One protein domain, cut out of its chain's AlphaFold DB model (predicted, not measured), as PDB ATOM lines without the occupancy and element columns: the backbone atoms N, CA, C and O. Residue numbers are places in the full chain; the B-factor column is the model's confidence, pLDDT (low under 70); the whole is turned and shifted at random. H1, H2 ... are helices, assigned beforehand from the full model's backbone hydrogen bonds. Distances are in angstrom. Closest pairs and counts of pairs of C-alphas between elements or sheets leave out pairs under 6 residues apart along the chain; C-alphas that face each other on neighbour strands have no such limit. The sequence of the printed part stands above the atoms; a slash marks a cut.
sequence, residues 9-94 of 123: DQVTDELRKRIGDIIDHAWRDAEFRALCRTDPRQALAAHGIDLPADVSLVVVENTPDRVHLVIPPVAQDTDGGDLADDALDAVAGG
ATOM      1  N   ASP A   9     -33.172  71.828  18.927       47.03
ATOM      2  CA  ASP A   9     -32.671  73.125  19.384       47.03
ATOM      3  C   ASP A   9     -31.354  73.543  18.704       47.03
ATOM      4  O   ASP A   9     -31.203  74.694  18.302       47.03
ATOM      5  N   GLN A  10     -30.421  72.609  18.476       44.00
ATOM      6  CA  GLN A  10     -29.106  72.921  17.891       44.00
ATOM      7  C   GLN A  10     -29.204  73.330  16.419       44.00
ATOM      8  O   GLN A  10     -28.489  74.224  15.968       44.00
ATOM      9  N   VAL A  11     -30.104  72.687  15.669       49.44
ATOM     10  CA  VAL A  11     -30.370  73.019  14.260       49.44
ATOM     11  C   VAL A  11     -31.018  74.402  14.153       49.44
ATOM     12  O   VAL A  11     -30.700  75.174  13.248       49.44
ATOM     13  N   THR A  12     -31.881  74.737  15.111       65.00
ATOM     14  CA  THR A  12     -32.580  76.023  15.157       65.00
ATOM     15  C   THR A  12     -31.618  77.177  15.470       65.00
ATOM     16  O   THR A  12     -31.695  78.232  14.841       65.00
ATOM     17  N   ASP A  13     -30.664  76.977  16.381       70.88
ATOM     18  CA  ASP A  13     -29.695  78.011  16.767       70.88
ATOM     19  C   ASP A  13     -28.652  78.309  15.681       70.88
ATOM     20  O   ASP A  13     -28.334  79.474  15.426       70.88
ATOM     21  N   GLU A  14     -28.160  77.279  14.987       73.25
ATOM     22  CA  GLU A  14     -27.275  77.428  13.822       73.25
ATOM     23  C   GLU A  14     -27.927  78.278  12.722       73.25
ATOM     24  O   GLU A  14     -27.305  79.203  12.189       73.25
ATOM     25  N   LEU A  15     -29.194  78.000  12.401       73.81
ATOM     26  CA  LEU A  15     -29.938  78.752  11.395       73.81
ATOM     27  C   LEU A  15     -30.145  80.208  11.825       73.81
ATOM     28  O   LEU A  15     -29.870  81.119  11.046       73.81
ATOM     29  N   ARG A  16     -30.563  80.444  13.076       73.44
ATOM     30  CA  ARG A  16     -30.728  81.800  13.630       73.44
ATOM     31  C   ARG A  16     -29.451  82.619  13.521       73.44
ATOM     32  O   ARG A  16     -29.509  83.786  13.142       73.44
ATOM     33  N   LYS A  17     -28.307  82.006  13.825       80.75
ATOM     34  CA  LYS A  17     -27.007  82.665  13.715       80.75
ATOM     35  C   LYS A  17     -26.717  83.093  12.276       80.75
ATOM     36  O   LYS A  17     -26.424  84.261  12.056       80.75
ATOM     37  N   ARG A  18     -26.872  82.186  11.304       83.19
ATOM     38  CA  ARG A  18     -26.646  82.499   9.878       83.19
ATOM     39  C   ARG A  18     -27.553  83.624   9.391       83.19
ATOM     40  O   ARG A  18     -27.113  84.491   8.647       83.19
ATOM     41  N   ILE A  19     -28.806  83.649   9.840       81.19
ATOM     42  CA  ILE A  19     -29.721  84.746   9.520       81.19
ATOM     43  C   ILE A  19     -29.261  86.069  10.146       81.19
ATOM     44  O   ILE A  19     -29.303  87.101   9.476       81.19
ATOM     45  N   GLY A  20     -28.796  86.056  11.397       82.06
ATOM     46  CA  GLY A  20     -28.191  87.231  12.028       82.06
ATOM     47  C   GLY A  20     -27.014  87.778  11.215       82.06
ATOM     48  O   GLY A  20     -26.980  88.970  10.916       82.06
ATOM     49  N   ASP A  21     -26.125  86.893  10.761       88.25
ATOM     50  CA  ASP A  21     -24.972  87.253   9.928       88.25
ATOM     51  C   ASP A  21     -25.401  87.870   8.577       88.25
ATOM     52  O   ASP A  21     -24.793  88.832   8.101       88.25
ATOM     53  N   ILE A  22     -26.488  87.373   7.971       88.69
ATOM     54  CA  ILE A  22     -27.073  87.937   6.741       88.69
ATOM     55  C   ILE A  22     -27.600  89.355   6.975       88.69
ATOM     56  O   ILE A  22     -27.362  90.242   6.152       88.69
ATOM     57  N   ILE A  23     -28.311  89.583   8.084       85.81
ATOM     58  CA  ILE A  23     -28.857  90.903   8.434       85.81
ATOM     59  C   ILE A  23     -27.716  91.898   8.669       85.81
ATOM     60  O   ILE A  23     -27.721  92.986   8.088       85.81
ATOM     61  N   ASP A  24     -26.709  91.506   9.452       88.69
ATOM     62  CA  ASP A  24     -25.531  92.332   9.721       88.69
ATOM     63  C   ASP A  24     -24.771  92.680   8.434       88.69
ATOM     64  O   ASP A  24     -24.332  93.823   8.258       88.69
ATOM     65  N   HIS A  25     -24.643  91.727   7.506       92.50
ATOM     66  CA  HIS A  25     -24.043  91.965   6.196       92.50
ATOM     67  C   HIS A  25     -24.880  92.966   5.382       92.50
ATOM     68  O   HIS A  25     -24.342  93.958   4.892       92.50
ATOM     69  N   ALA A  26     -26.200  92.789   5.315       89.69
ATOM     70  CA  ALA A  26     -27.094  93.690   4.585       89.69
ATOM     71  C   ALA A  26     -27.124  95.123   5.151       89.69
ATOM     72  O   ALA A  26     -27.413  96.070   4.420       89.69
ATOM     73  N   TRP A  27     -26.818  95.324   6.435       88.88
ATOM     74  CA  TRP A  27     -26.651  96.669   6.999       88.88
ATOM     75  C   TRP A  27     -25.331  97.335   6.614       88.88
ATOM     76  O   TRP A  27     -25.274  98.562   6.516       88.88
ATOM     77  N   ARG A  28     -24.270  96.549   6.422       94.69
ATOM     78  CA  ARG A  28     -22.911  97.050   6.169       94.69
ATOM     79  C   ARG A  28     -22.589  97.182   4.684       94.69
ATOM     80  O   ARG A  28     -21.754  98.010   4.333       94.69
ATOM     81  N   ASP A  29     -23.250  96.402   3.838       96.25
ATOM     82  CA  ASP A  29     -23.017  96.342   2.400       96.25
ATOM     83  C   ASP A  29     -24.314  96.632   1.631       96.25
ATOM     84  O   ASP A  29     -25.282  95.866   1.654       96.25
ATOM     85  N   ALA A  30     -24.333  97.771   0.935       93.75
ATOM     86  CA  ALA A  30     -25.485  98.207   0.156       93.75
ATOM     87  C   ALA A  30     -25.710  97.370  -1.115       93.75
ATOM     88  O   ALA A  30     -26.857  97.250  -1.551       93.75
ATOM     89  N   GLU A  31     -24.656  96.790  -1.700       96.06
ATOM     90  CA  GLU A  31     -24.763  95.892  -2.854       96.06
ATOM     91  C   GLU A  31     -25.369  94.561  -2.418       96.06
ATOM     92  O   GLU A  31     -26.323  94.088  -3.037       96.06
ATOM     93  N   PHE A  32     -24.916  94.016  -1.286       95.12
ATOM     94  CA  PHE A  32     -25.526  92.824  -0.701       95.12
ATOM     95  C   PHE A  32     -26.983  93.080  -0.290       95.12
ATOM     96  O   PHE A  32     -27.867  92.270  -0.564       95.12
ATOM     97  N   ARG A  33     -27.289  94.249   0.285       90.69
ATOM     98  CA  ARG A  33     -28.675  94.641   0.584       90.69
ATOM     99  C   ARG A  33     -29.549  94.706  -0.664       90.69
ATOM    100  O   ARG A  33     -30.723  94.341  -0.615       90.69
ATOM    101  N   ALA A  34     -29.004  95.197  -1.777       92.69
ATOM    102  CA  ALA A  34     -29.702  95.193  -3.055       92.69
ATOM    103  C   ALA A  34     -29.911  93.761  -3.564       92.69
ATOM    104  O   ALA A  34     -31.029  93.444  -3.968       92.69
ATOM    105  N   LEU A  35     -28.899  92.894  -3.442       93.19
ATOM    106  CA  LEU A  35     -28.990  91.478  -3.790       93.19
ATOM    107  C   LEU A  35     -30.106  90.775  -3.014       93.19
ATOM    108  O   LEU A  35     -30.931  90.108  -3.627       93.19
ATOM    109  N   CYS A  36     -30.219  91.005  -1.703       90.19
ATOM    110  CA  CYS A  36     -31.317  90.466  -0.896       90.19
ATOM    111  C   CYS A  36     -32.708  90.842  -1.432       90.19
ATOM    112  O   CYS A  36     -33.666  90.129  -1.171       90.19
ATOM    113  N   ARG A  37     -32.852  91.955  -2.166       87.88
ATOM    114  CA  ARG A  37     -34.134  92.371  -2.758       87.88
ATOM    115  C   ARG A  37     -34.345  91.832  -4.170       87.88
ATOM    116  O   ARG A  37     -35.489  91.630  -4.560       87.88
ATOM    117  N   THR A  38     -33.277  91.651  -4.946       91.44
ATOM    118  CA  THR A  38     -33.369  91.252  -6.361       91.44
ATOM    119  C   THR A  38     -33.232  89.751  -6.575       91.44
ATOM    120  O   THR A  38     -33.912  89.204  -7.435       91.44
ATOM    121  N   ASP A  39     -32.366  89.095  -5.806       91.94
ATOM    122  CA  ASP A  39     -32.146  87.649  -5.823       91.94
ATOM    123  C   ASP A  39     -31.895  87.147  -4.387       91.94
ATOM    124  O   ASP A  39     -30.758  86.892  -3.966       91.94
ATOM    125  N   PRO A  40     -32.968  87.032  -3.586       87.69
ATOM    126  CA  PRO A  40     -32.850  86.642  -2.189       87.69
ATOM    127  C   PRO A  40     -32.329  85.209  -2.029       87.69
ATOM    128  O   PRO A  40     -31.675  84.905  -1.035       87.69
ATOM    129  N   ARG A  41     -32.560  84.329  -3.010       88.19
ATOM    130  CA  ARG A  41     -32.071  82.947  -2.973       88.19
ATOM    131  C   ARG A  41     -30.552  82.909  -3.097       88.19
ATOM    132  O   ARG A  41     -29.899  82.221  -2.317       88.19
ATOM    133  N   GLN A  42     -29.989  83.694  -4.015       92.19
ATOM    134  CA  GLN A  42     -28.541  83.850  -4.118       92.19
ATOM    135  C   GLN A  42     -27.944  84.461  -2.842       92.19
ATOM    136  O   GLN A  42     -26.893  84.009  -2.383       92.19
ATOM    137  N   ALA A  43     -28.619  85.442  -2.237       91.19
ATOM    138  CA  ALA A  43     -28.171  86.046  -0.984       91.19
ATOM    139  C   ALA A  43     -28.114  85.031   0.174       91.19
ATOM    140  O   ALA A  43     -27.121  84.992   0.897       91.19
ATOM    141  N   LEU A  44     -29.138  84.182   0.330       89.25
ATOM    142  CA  LEU A  44     -29.151  83.112   1.337       89.25
ATOM    143  C   LEU A  44     -28.062  82.058   1.074       89.25
ATOM    144  O   LEU A  44     -27.347  81.657   1.998       89.25
ATOM    145  N   ALA A  45     -27.881  81.661  -0.189       91.12
ATOM    146  CA  ALA A  45     -26.882  80.669  -0.579       91.12
ATOM    147  C   ALA A  45     -25.448  81.126  -0.260       91.12
ATOM    148  O   ALA A  45     -24.618  80.311   0.146       91.12
ATOM    149  N   ALA A  46     -25.161  82.432  -0.359       91.19
ATOM    150  CA  ALA A  46     -23.867  83.007   0.018       91.19
ATOM    151  C   ALA A  46     -23.509  82.794   1.503       91.19
ATOM    152  O   ALA A  46     -22.333  82.819   1.864       91.19
ATOM    153  N   HIS A  47     -24.509  82.538   2.351       88.69
ATOM    154  CA  HIS A  47     -24.359  82.248   3.781       88.69
ATOM    155  C   HIS A  47     -24.678  80.783   4.125       88.69
ATOM    156  O   HIS A  47     -24.923  80.437   5.282       88.69
ATOM    157  N   GLY A  48     -24.662  79.895   3.125       89.19
ATOM    158  CA  GLY A  48     -24.832  78.454   3.319       89.19
ATOM    159  C   GLY A  48     -26.255  78.035   3.692       89.19
ATOM    160  O   GLY A  48     -26.432  77.006   4.350       89.19
ATOM    161  N   ILE A  49     -27.254  78.835   3.315       85.12
ATOM    162  CA  ILE A  49     -28.671  78.480   3.404       85.12
ATOM    163  C   ILE A  49     -29.160  78.195   1.987       85.12
ATOM    164  O   ILE A  49     -29.265  79.104   1.168       85.12
ATOM    165  N   ASP A  50     -29.457  76.928   1.714       83.88
ATOM    166  CA  ASP A  50     -30.056  76.512   0.452       83.88
ATOM    167  C   ASP A  50     -31.541  76.225   0.663       83.88
ATOM    168  O   ASP A  50     -31.930  75.571   1.635       83.88
ATOM    169  N   LEU A  51     -32.368  76.753  -0.231       76.62
ATOM    170  CA  LEU A  51     -33.813  76.580  -0.178       76.62
ATOM    171  C   LEU A  51     -34.259  75.624  -1.286       76.62
ATOM    172  O   LEU A  51     -33.731  75.695  -2.398       76.62
ATOM    173  N   PRO A  52     -35.292  74.802  -1.048       78.81
ATOM    174  CA  PRO A  52     -35.928  74.025  -2.105       78.81
ATOM    175  C   PRO A  52     -36.411  74.912  -3.266       78.81
ATOM    176  O   PRO A  52     -36.764  76.084  -3.077       78.81
ATOM    177  N   ALA A  53     -36.361  74.384  -4.490       77.25
ATOM    178  CA  ALA A  53     -36.664  75.140  -5.711       77.25
ATOM    179  C   ALA A  53     -38.154  75.497  -5.854       77.25
ATOM    180  O   ALA A  53     -38.487  76.457  -6.541       77.25
ATOM    181  N   ASP A  54     -39.020  74.725  -5.208       77.38
ATOM    182  CA  ASP A  54     -40.468  74.896  -5.120       77.38
ATOM    183  C   ASP A  54     -40.893  75.972  -4.110       77.38
ATOM    184  O   ASP A  54     -42.016  76.448  -4.176       77.38
ATOM    185  N   VAL A  55     -39.995  76.433  -3.236       72.12
ATOM    186  CA  VAL A  55     -40.318  77.484  -2.261       72.12
ATOM    187  C   VAL A  55     -40.273  78.872  -2.901       72.12
ATOM    188  O   VAL A  55     -39.237  79.301  -3.420       72.12
ATOM    189  N   SER A  56     -41.362  79.631  -2.790       71.50
ATOM    190  CA  SER A  56     -41.361  81.063  -3.105       71.50
ATOM    191  C   SER A  56     -40.702  81.860  -1.976       71.50
ATOM    192  O   SER A  56     -41.084  81.748  -0.813       71.50
ATOM    193  N   LEU A  57     -39.696  82.678  -2.303       75.69
ATOM    194  CA  LEU A  57     -38.987  83.516  -1.333       75.69
ATOM    195  C   LEU A  57     -39.208  84.995  -1.641       75.69
ATOM    196  O   LEU A  57     -38.848  85.477  -2.715       75.69
ATOM    197  N   VAL A  58     -39.721  85.726  -0.654       77.00
ATOM    198  CA  VAL A  58     -39.916  87.176  -0.723       77.00
ATOM    199  C   VAL A  58     -39.175  87.832   0.434       77.00
ATOM    200  O   VAL A  58     -39.365  87.465   1.590       77.00
ATOM    201  N   VAL A  59     -38.350  88.832   0.126       80.94
ATOM    202  CA  VAL A  59     -37.698  89.673   1.135       80.94
ATOM    203  C   VAL A  59     -38.425  91.002   1.218       80.94
ATOM    204  O   VAL A  59     -38.605  91.698   0.218       80.94
ATOM    205  N   VAL A  60     -38.820  91.363   2.435       78.75
ATOM    206  CA  VAL A  60     -39.484  92.630   2.715       78.75
ATOM    207  C   VAL A  60     -38.686  93.390   3.766       78.75
ATOM    208  O   VAL A  60     -38.374  92.874   4.834       78.75
ATOM    209  N   GLU A  61     -38.339  94.634   3.447       75.75
ATOM    210  CA  GLU A  61     -37.556  95.502   4.319       75.75
ATOM    211  C   GLU A  61     -38.485  96.403   5.146       75.75
ATOM    212  O   GLU A  61     -39.412  97.016   4.607       75.75
ATOM    213  N   ASN A  62     -38.249  96.487   6.458       71.56
ATOM    214  CA  ASN A  62     -38.921  97.464   7.316       71.56
ATOM    215  C   ASN A  62     -38.347  98.868   7.077       71.56
ATOM    216  O   ASN A  62     -37.131  99.042   6.984       71.56
ATOM    217  N   THR A  63     -39.221  99.872   7.048       75.88
ATOM    218  CA  THR A  63     -38.860 101.298   7.014       75.88
ATOM    219  C   THR A  63     -39.532 102.016   8.190       75.88
ATOM    220  O   THR A  63     -40.496 101.487   8.744       75.88
ATOM    221  N   PRO A  64     -39.064 103.205   8.620       75.06
ATOM    222  CA  PRO A  64     -39.646 103.908   9.775       75.06
ATOM    223  C   PRO A  64     -41.152 104.203   9.664       75.06
ATOM    224  O   PRO A  64     -41.816 104.428  10.671       75.06
ATOM    225  N   ASP A  65     -41.682 104.221   8.446       77.25
ATOM    226  CA  ASP A  65     -43.068 104.510   8.090       77.25
ATOM    227  C   ASP A  65     -43.875 103.266   7.679       77.25
ATOM    228  O   ASP A  65     -45.073 103.378   7.414       77.25
ATOM    229  N   ARG A  66     -43.256 102.076   7.635       69.38
ATOM    230  CA  ARG A  66     -43.911 100.840   7.194       69.38
ATOM    231  C   ARG A  66     -43.619  99.682   8.136       69.38
ATOM    232  O   ARG A  66     -42.476  99.276   8.320       69.38
ATOM    233  N   VAL A  67     -44.695  99.101   8.652       70.81
ATOM    234  CA  VAL A  67     -44.696  97.849   9.412       70.81
ATOM    235  C   VAL A  67     -45.291  96.734   8.563       70.81
ATOM    236  O   VAL A  67     -46.274  96.947   7.849       70.81
ATOM    237  N   HIS A  68     -44.703  95.544   8.657       66.44
ATOM    238  CA  HIS A  68     -45.213  94.343   8.002       66.44
ATOM    239  C   HIS A  68     -45.785  93.402   9.044       66.44
ATOM    240  O   HIS A  68     -45.134  93.114  10.048       66.44
ATOM    241  N   LEU A  69     -46.994  92.920   8.780       64.50
ATOM    242  CA  LEU A  69     -47.604  91.857   9.549       64.50
ATOM    243  C   LEU A  69     -47.596  90.583   8.718       64.50
ATOM    244  O   LEU A  69     -48.064  90.577   7.581       64.50
ATOM    245  N   VAL A  70     -47.101  89.512   9.318       68.62
ATOM    246  CA  VAL A  70     -47.127  88.189   8.721       68.62
ATOM    247  C   VAL A  70     -48.236  87.381   9.372       68.62
ATOM    248  O   VAL A  70     -48.259  87.216  10.588       68.62
ATOM    249  N   ILE A  71     -49.155  86.881   8.552       65.19
ATOM    250  CA  ILE A  71     -50.235  86.003   8.994       65.19
ATOM    251  C   ILE A  71     -49.908  84.612   8.451       65.19
ATOM    252  O   ILE A  71     -49.902  84.446   7.229       65.19
ATOM    253  N   PRO A  72     -49.581  83.631   9.312       62.00
ATOM    254  CA  PRO A  72     -49.339  82.276   8.849       62.00
ATOM    255  C   PRO A  72     -50.632  81.674   8.268       62.00
ATOM    256  O   PRO A  72     -51.733  82.076   8.657       62.00
ATOM    257  N   PRO A  73     -50.521  80.711   7.340       54.72
ATOM    258  CA  PRO A  73     -51.674  79.966   6.845       54.72
ATOM    259  C   PRO A  73     -52.414  79.281   7.998       54.72
ATOM    260  O   PRO A  73     -51.807  78.862   8.987       54.72
ATOM    261  N   VAL A  74     -53.735  79.150   7.859       50.53
ATOM    262  CA  VAL A  74     -54.537  78.352   8.790       50.53
ATOM    263  C   VAL A  74     -54.024  76.918   8.703       50.53
ATOM    264  O   VAL A  74     -54.006  76.348   7.613       50.53
ATOM    265  N   ALA A  75     -53.579  76.353   9.827       54.03
ATOM    266  CA  ALA A  75     -53.191  74.952   9.890       54.03
ATOM    267  C   ALA A  75     -54.395  74.109   9.452       54.03
ATOM    268  O   ALA A  75     -55.405  74.057  10.153       54.03
ATOM    269  N   GLN A  76     -54.325  73.518   8.260       38.88
ATOM    270  CA  GLN A  76     -55.371  72.620   7.800       38.88
ATOM    271  C   GLN A  76     -55.223  71.295   8.552       38.88
ATOM    272  O   GLN A  76     -54.231  70.589   8.388       38.88
ATOM    273  N   ASP A  77     -56.218  71.019   9.391       41.94
ATOM    274  CA  ASP A  77     -56.632  69.703   9.870       41.94
ATOM    275  C   ASP A  77     -55.567  68.855  10.591       41.94
ATOM    276  O   ASP A  77     -55.091  67.836  10.094       41.94
ATOM    277  N   THR A  78     -55.296  69.192  11.855       39.88
ATOM    278  CA  THR A  78     -55.178  68.132  12.870       39.88
ATOM    279  C   THR A  78     -56.588  67.861  13.375       39.88
ATOM    280  O   THR A  78     -57.183  68.737  13.998       39.88
ATOM    281  N   ASP A  79     -57.139  66.688  13.056       37.69
ATOM    282  CA  ASP A  79     -58.468  66.234  13.478       37.69
ATOM    283  C   ASP A  79     -58.768  66.590  14.946       37.69
ATOM    284  O   ASP A  79     -58.299  65.923  15.867       37.69
ATOM    285  N   GLY A  80     -59.566  67.641  15.162       41.22
ATOM    286  CA  GLY A  80     -60.333  67.880  16.389       41.22
ATOM    287  C   GLY A  80     -59.585  67.801  17.726       41.22
ATOM    288  O   GLY A  80     -60.189  67.384  18.713       41.22
ATOM    289  N   GLY A  81     -58.311  68.177  17.782       38.62
ATOM    290  CA  GLY A  81     -57.561  68.317  19.027       38.62
ATOM    291  C   GLY A  81     -57.146  69.766  19.196       38.62
ATOM    292  O   GLY A  81     -56.632  70.349  18.244       38.62
ATOM    293  N   ASP A  82     -57.402  70.333  20.374       40.84
ATOM    294  CA  ASP A  82     -56.923  71.653  20.782       40.84
ATOM    295  C   ASP A  82     -55.532  71.927  20.200       40.84
ATOM    296  O   ASP A  82     -54.629  71.089  20.309       40.84
ATOM    297  N   LEU A  83     -55.367  73.091  19.565       45.12
ATOM    298  CA  LEU A  83     -54.046  73.637  19.283       45.12
ATOM    299  C   LEU A  83     -53.321  73.664  20.629       45.12
ATOM    300  O   LEU A  83     -53.626  74.513  21.462       45.12
ATOM    301  N   ALA A  84     -52.454  72.682  20.884       48.09
ATOM    302  CA  ALA A  84     -51.706  72.623  22.127       48.09
ATOM    303  C   ALA A  84     -50.979  73.962  22.286       48.09
ATOM    304  O   ALA A  84     -50.425  74.468  21.306       48.09
ATOM    305  N   ASP A  85     -51.016  74.536  23.490       48.09
ATOM    306  CA  ASP A  85     -50.464  75.863  23.802       48.09
ATOM    307  C   ASP A  85     -49.041  76.071  23.231       48.09
ATOM    308  O   ASP A  85     -48.688  77.171  22.810       48.09
ATOM    309  N   ASP A  86     -48.270  74.991  23.082       44.53
ATOM    310  CA  ASP A  86     -46.938  74.943  22.470       44.53
ATOM    311  C   ASP A  86     -46.875  75.479  21.019       44.53
ATOM    312  O   ASP A  86     -45.881  76.091  20.619       44.53
ATOM    313  N   ALA A  87     -47.922  75.281  20.208       45.88
ATOM    314  CA  ALA A  87     -47.982  75.792  18.834       45.88
ATOM    315  C   ALA A  87     -48.270  77.302  18.791       45.88
ATOM    316  O   ALA A  87     -47.811  78.003  17.886       45.88
ATOM    317  N   LEU A  88     -49.011  77.812  19.779       50.00
ATOM    318  CA  LEU A  88     -49.301  79.238  19.926       50.00
ATOM    319  C   LEU A  88     -48.077  80.000  20.456       50.00
ATOM    320  O   LEU A  88     -47.802  81.108  19.985       50.00
ATOM    321  N   ASP A  89     -47.301  79.390  21.354       45.84
ATOM    322  CA  ASP A  89     -46.090  79.988  21.934       45.84
ATOM    323  C   ASP A  89     -44.974  80.196  20.889       45.84
ATOM    324  O   ASP A  89     -44.303  81.233  20.874       45.84
ATOM    325  N   ALA A  90     -44.830  79.270  19.933       47.84
ATOM    326  CA  ALA A  90     -43.890  79.410  18.816       47.84
ATOM    327  C   ALA A  90     -44.221  80.611  17.902       47.84
ATOM    328  O   ALA A  90     -43.324  81.323  17.436       47.84
ATOM    329  N   VAL A  91     -45.514  80.885  17.689       47.88
ATOM    330  CA  VAL A  91     -45.995  81.991  16.845       47.88
ATOM    331  C   VAL A  91     -45.893  83.340  17.566       47.88
ATOM    332  O   VAL A  91     -45.529  84.341  16.948       47.88
ATOM    333  N   ALA A  92     -46.156  83.382  18.875       43.31
ATOM    334  CA  ALA A  92     -46.148  84.618  19.660       43.31
ATOM    335  C   ALA A  92     -44.734  85.163  19.954       43.31
ATOM    336  O   ALA A  92     -44.564  86.368  20.147       43.31
ATOM    337  N   GLY A  93     -43.709  84.303  19.958       42.66
ATOM    338  CA  GLY A  93     -42.330  84.678  20.302       42.66
ATOM    339  C   GLY A  93     -41.460  85.203  19.152       42.66
ATOM    340  O   GLY A  93     -40.288  85.501  19.379       42.66
ATOM    341  N   GLY A  94     -41.966  85.267  17.913       42.50
ATOM    342  CA  GLY A  94     -41.102  85.475  16.739       42.50
ATOM    343  C   GLY A  94     -40.122  84.312  16.518       42.50
ATOM    344  O   GLY A  94     -39.080  84.475  15.886       42.50
TER     345      GLY A  94
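Overview. This is residues 9 to 94 of the 123 residues of the protein "NHase_alpha domain-containing protein" of Tistrella mobilis (strain KA081020-065) (UniProt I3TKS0). One long helix, H1, turns at its last residue into two short helices, H2 and H3, that fold back beside its second half; from there a long loop swings out in a wide, open V to a lone short helix, H4, which touches no helix. The turn of the V, residues 62 to 67, sticks out, as do residues 76 to 82 before H4. The printed part has 86 residues, with four named helices in the order H1, H2, H3, H4 and no named strand; the class is all helix, with 43 residues in the helices. The whole is loose, with a radius of gyration of the C-alphas of 16.1 A and spans of 49 by 33 by 25 A.

Arrangement. H1, residues 9 to 28, touches H2, residues 30 to 38, only at the corner by their link, with its residues 25 to 27 alone. Their closest C-alphas, of Ala 26 and Arg 33, are 4.4 A apart, and they run opposite ways at a steep tilt of 62 degrees. H2 touches H3, residues 40 to 45; the closest C-alphas, of Cys 36 and Ala 43, are 5.4 A apart. Their tilt of 68 degrees is only just steep, opposite ways. H1 and H3 are close but not clearly touching, the closest C-alphas, of Ile 22 and Leu 44, being 7.5 A apart. H4, residues 85 to 92, is apart from H1, H2 and H3. Every O i to N i+4 pair is within hydrogen-bond range in H1 and H3; in H2 it is 4 of 5 and in H4 3 of 4.

Along the chain. H1 is 29.0 A long, from C-alpha 9 at (-32.671, 73.125, 19.384) to C-alpha 28. H2 measures 12.4 A, H3 8.6 A and H4 10.6 A, H4 ending with C-alpha 92 at (-46.148, 84.618, 19.660).

Size, cuts and confidence. The C-alphas farthest apart, of Glu 31 and Gly 80, are 49.2 A apart. The printed part has no cut. H3 to H4 is a long link of 39 residues; H1 to H2 and H2 to H3 are tight links. The mean pLDDT of the printed part is 71.4, with residues 9 to 12, 66 and 68 to 94 under 70.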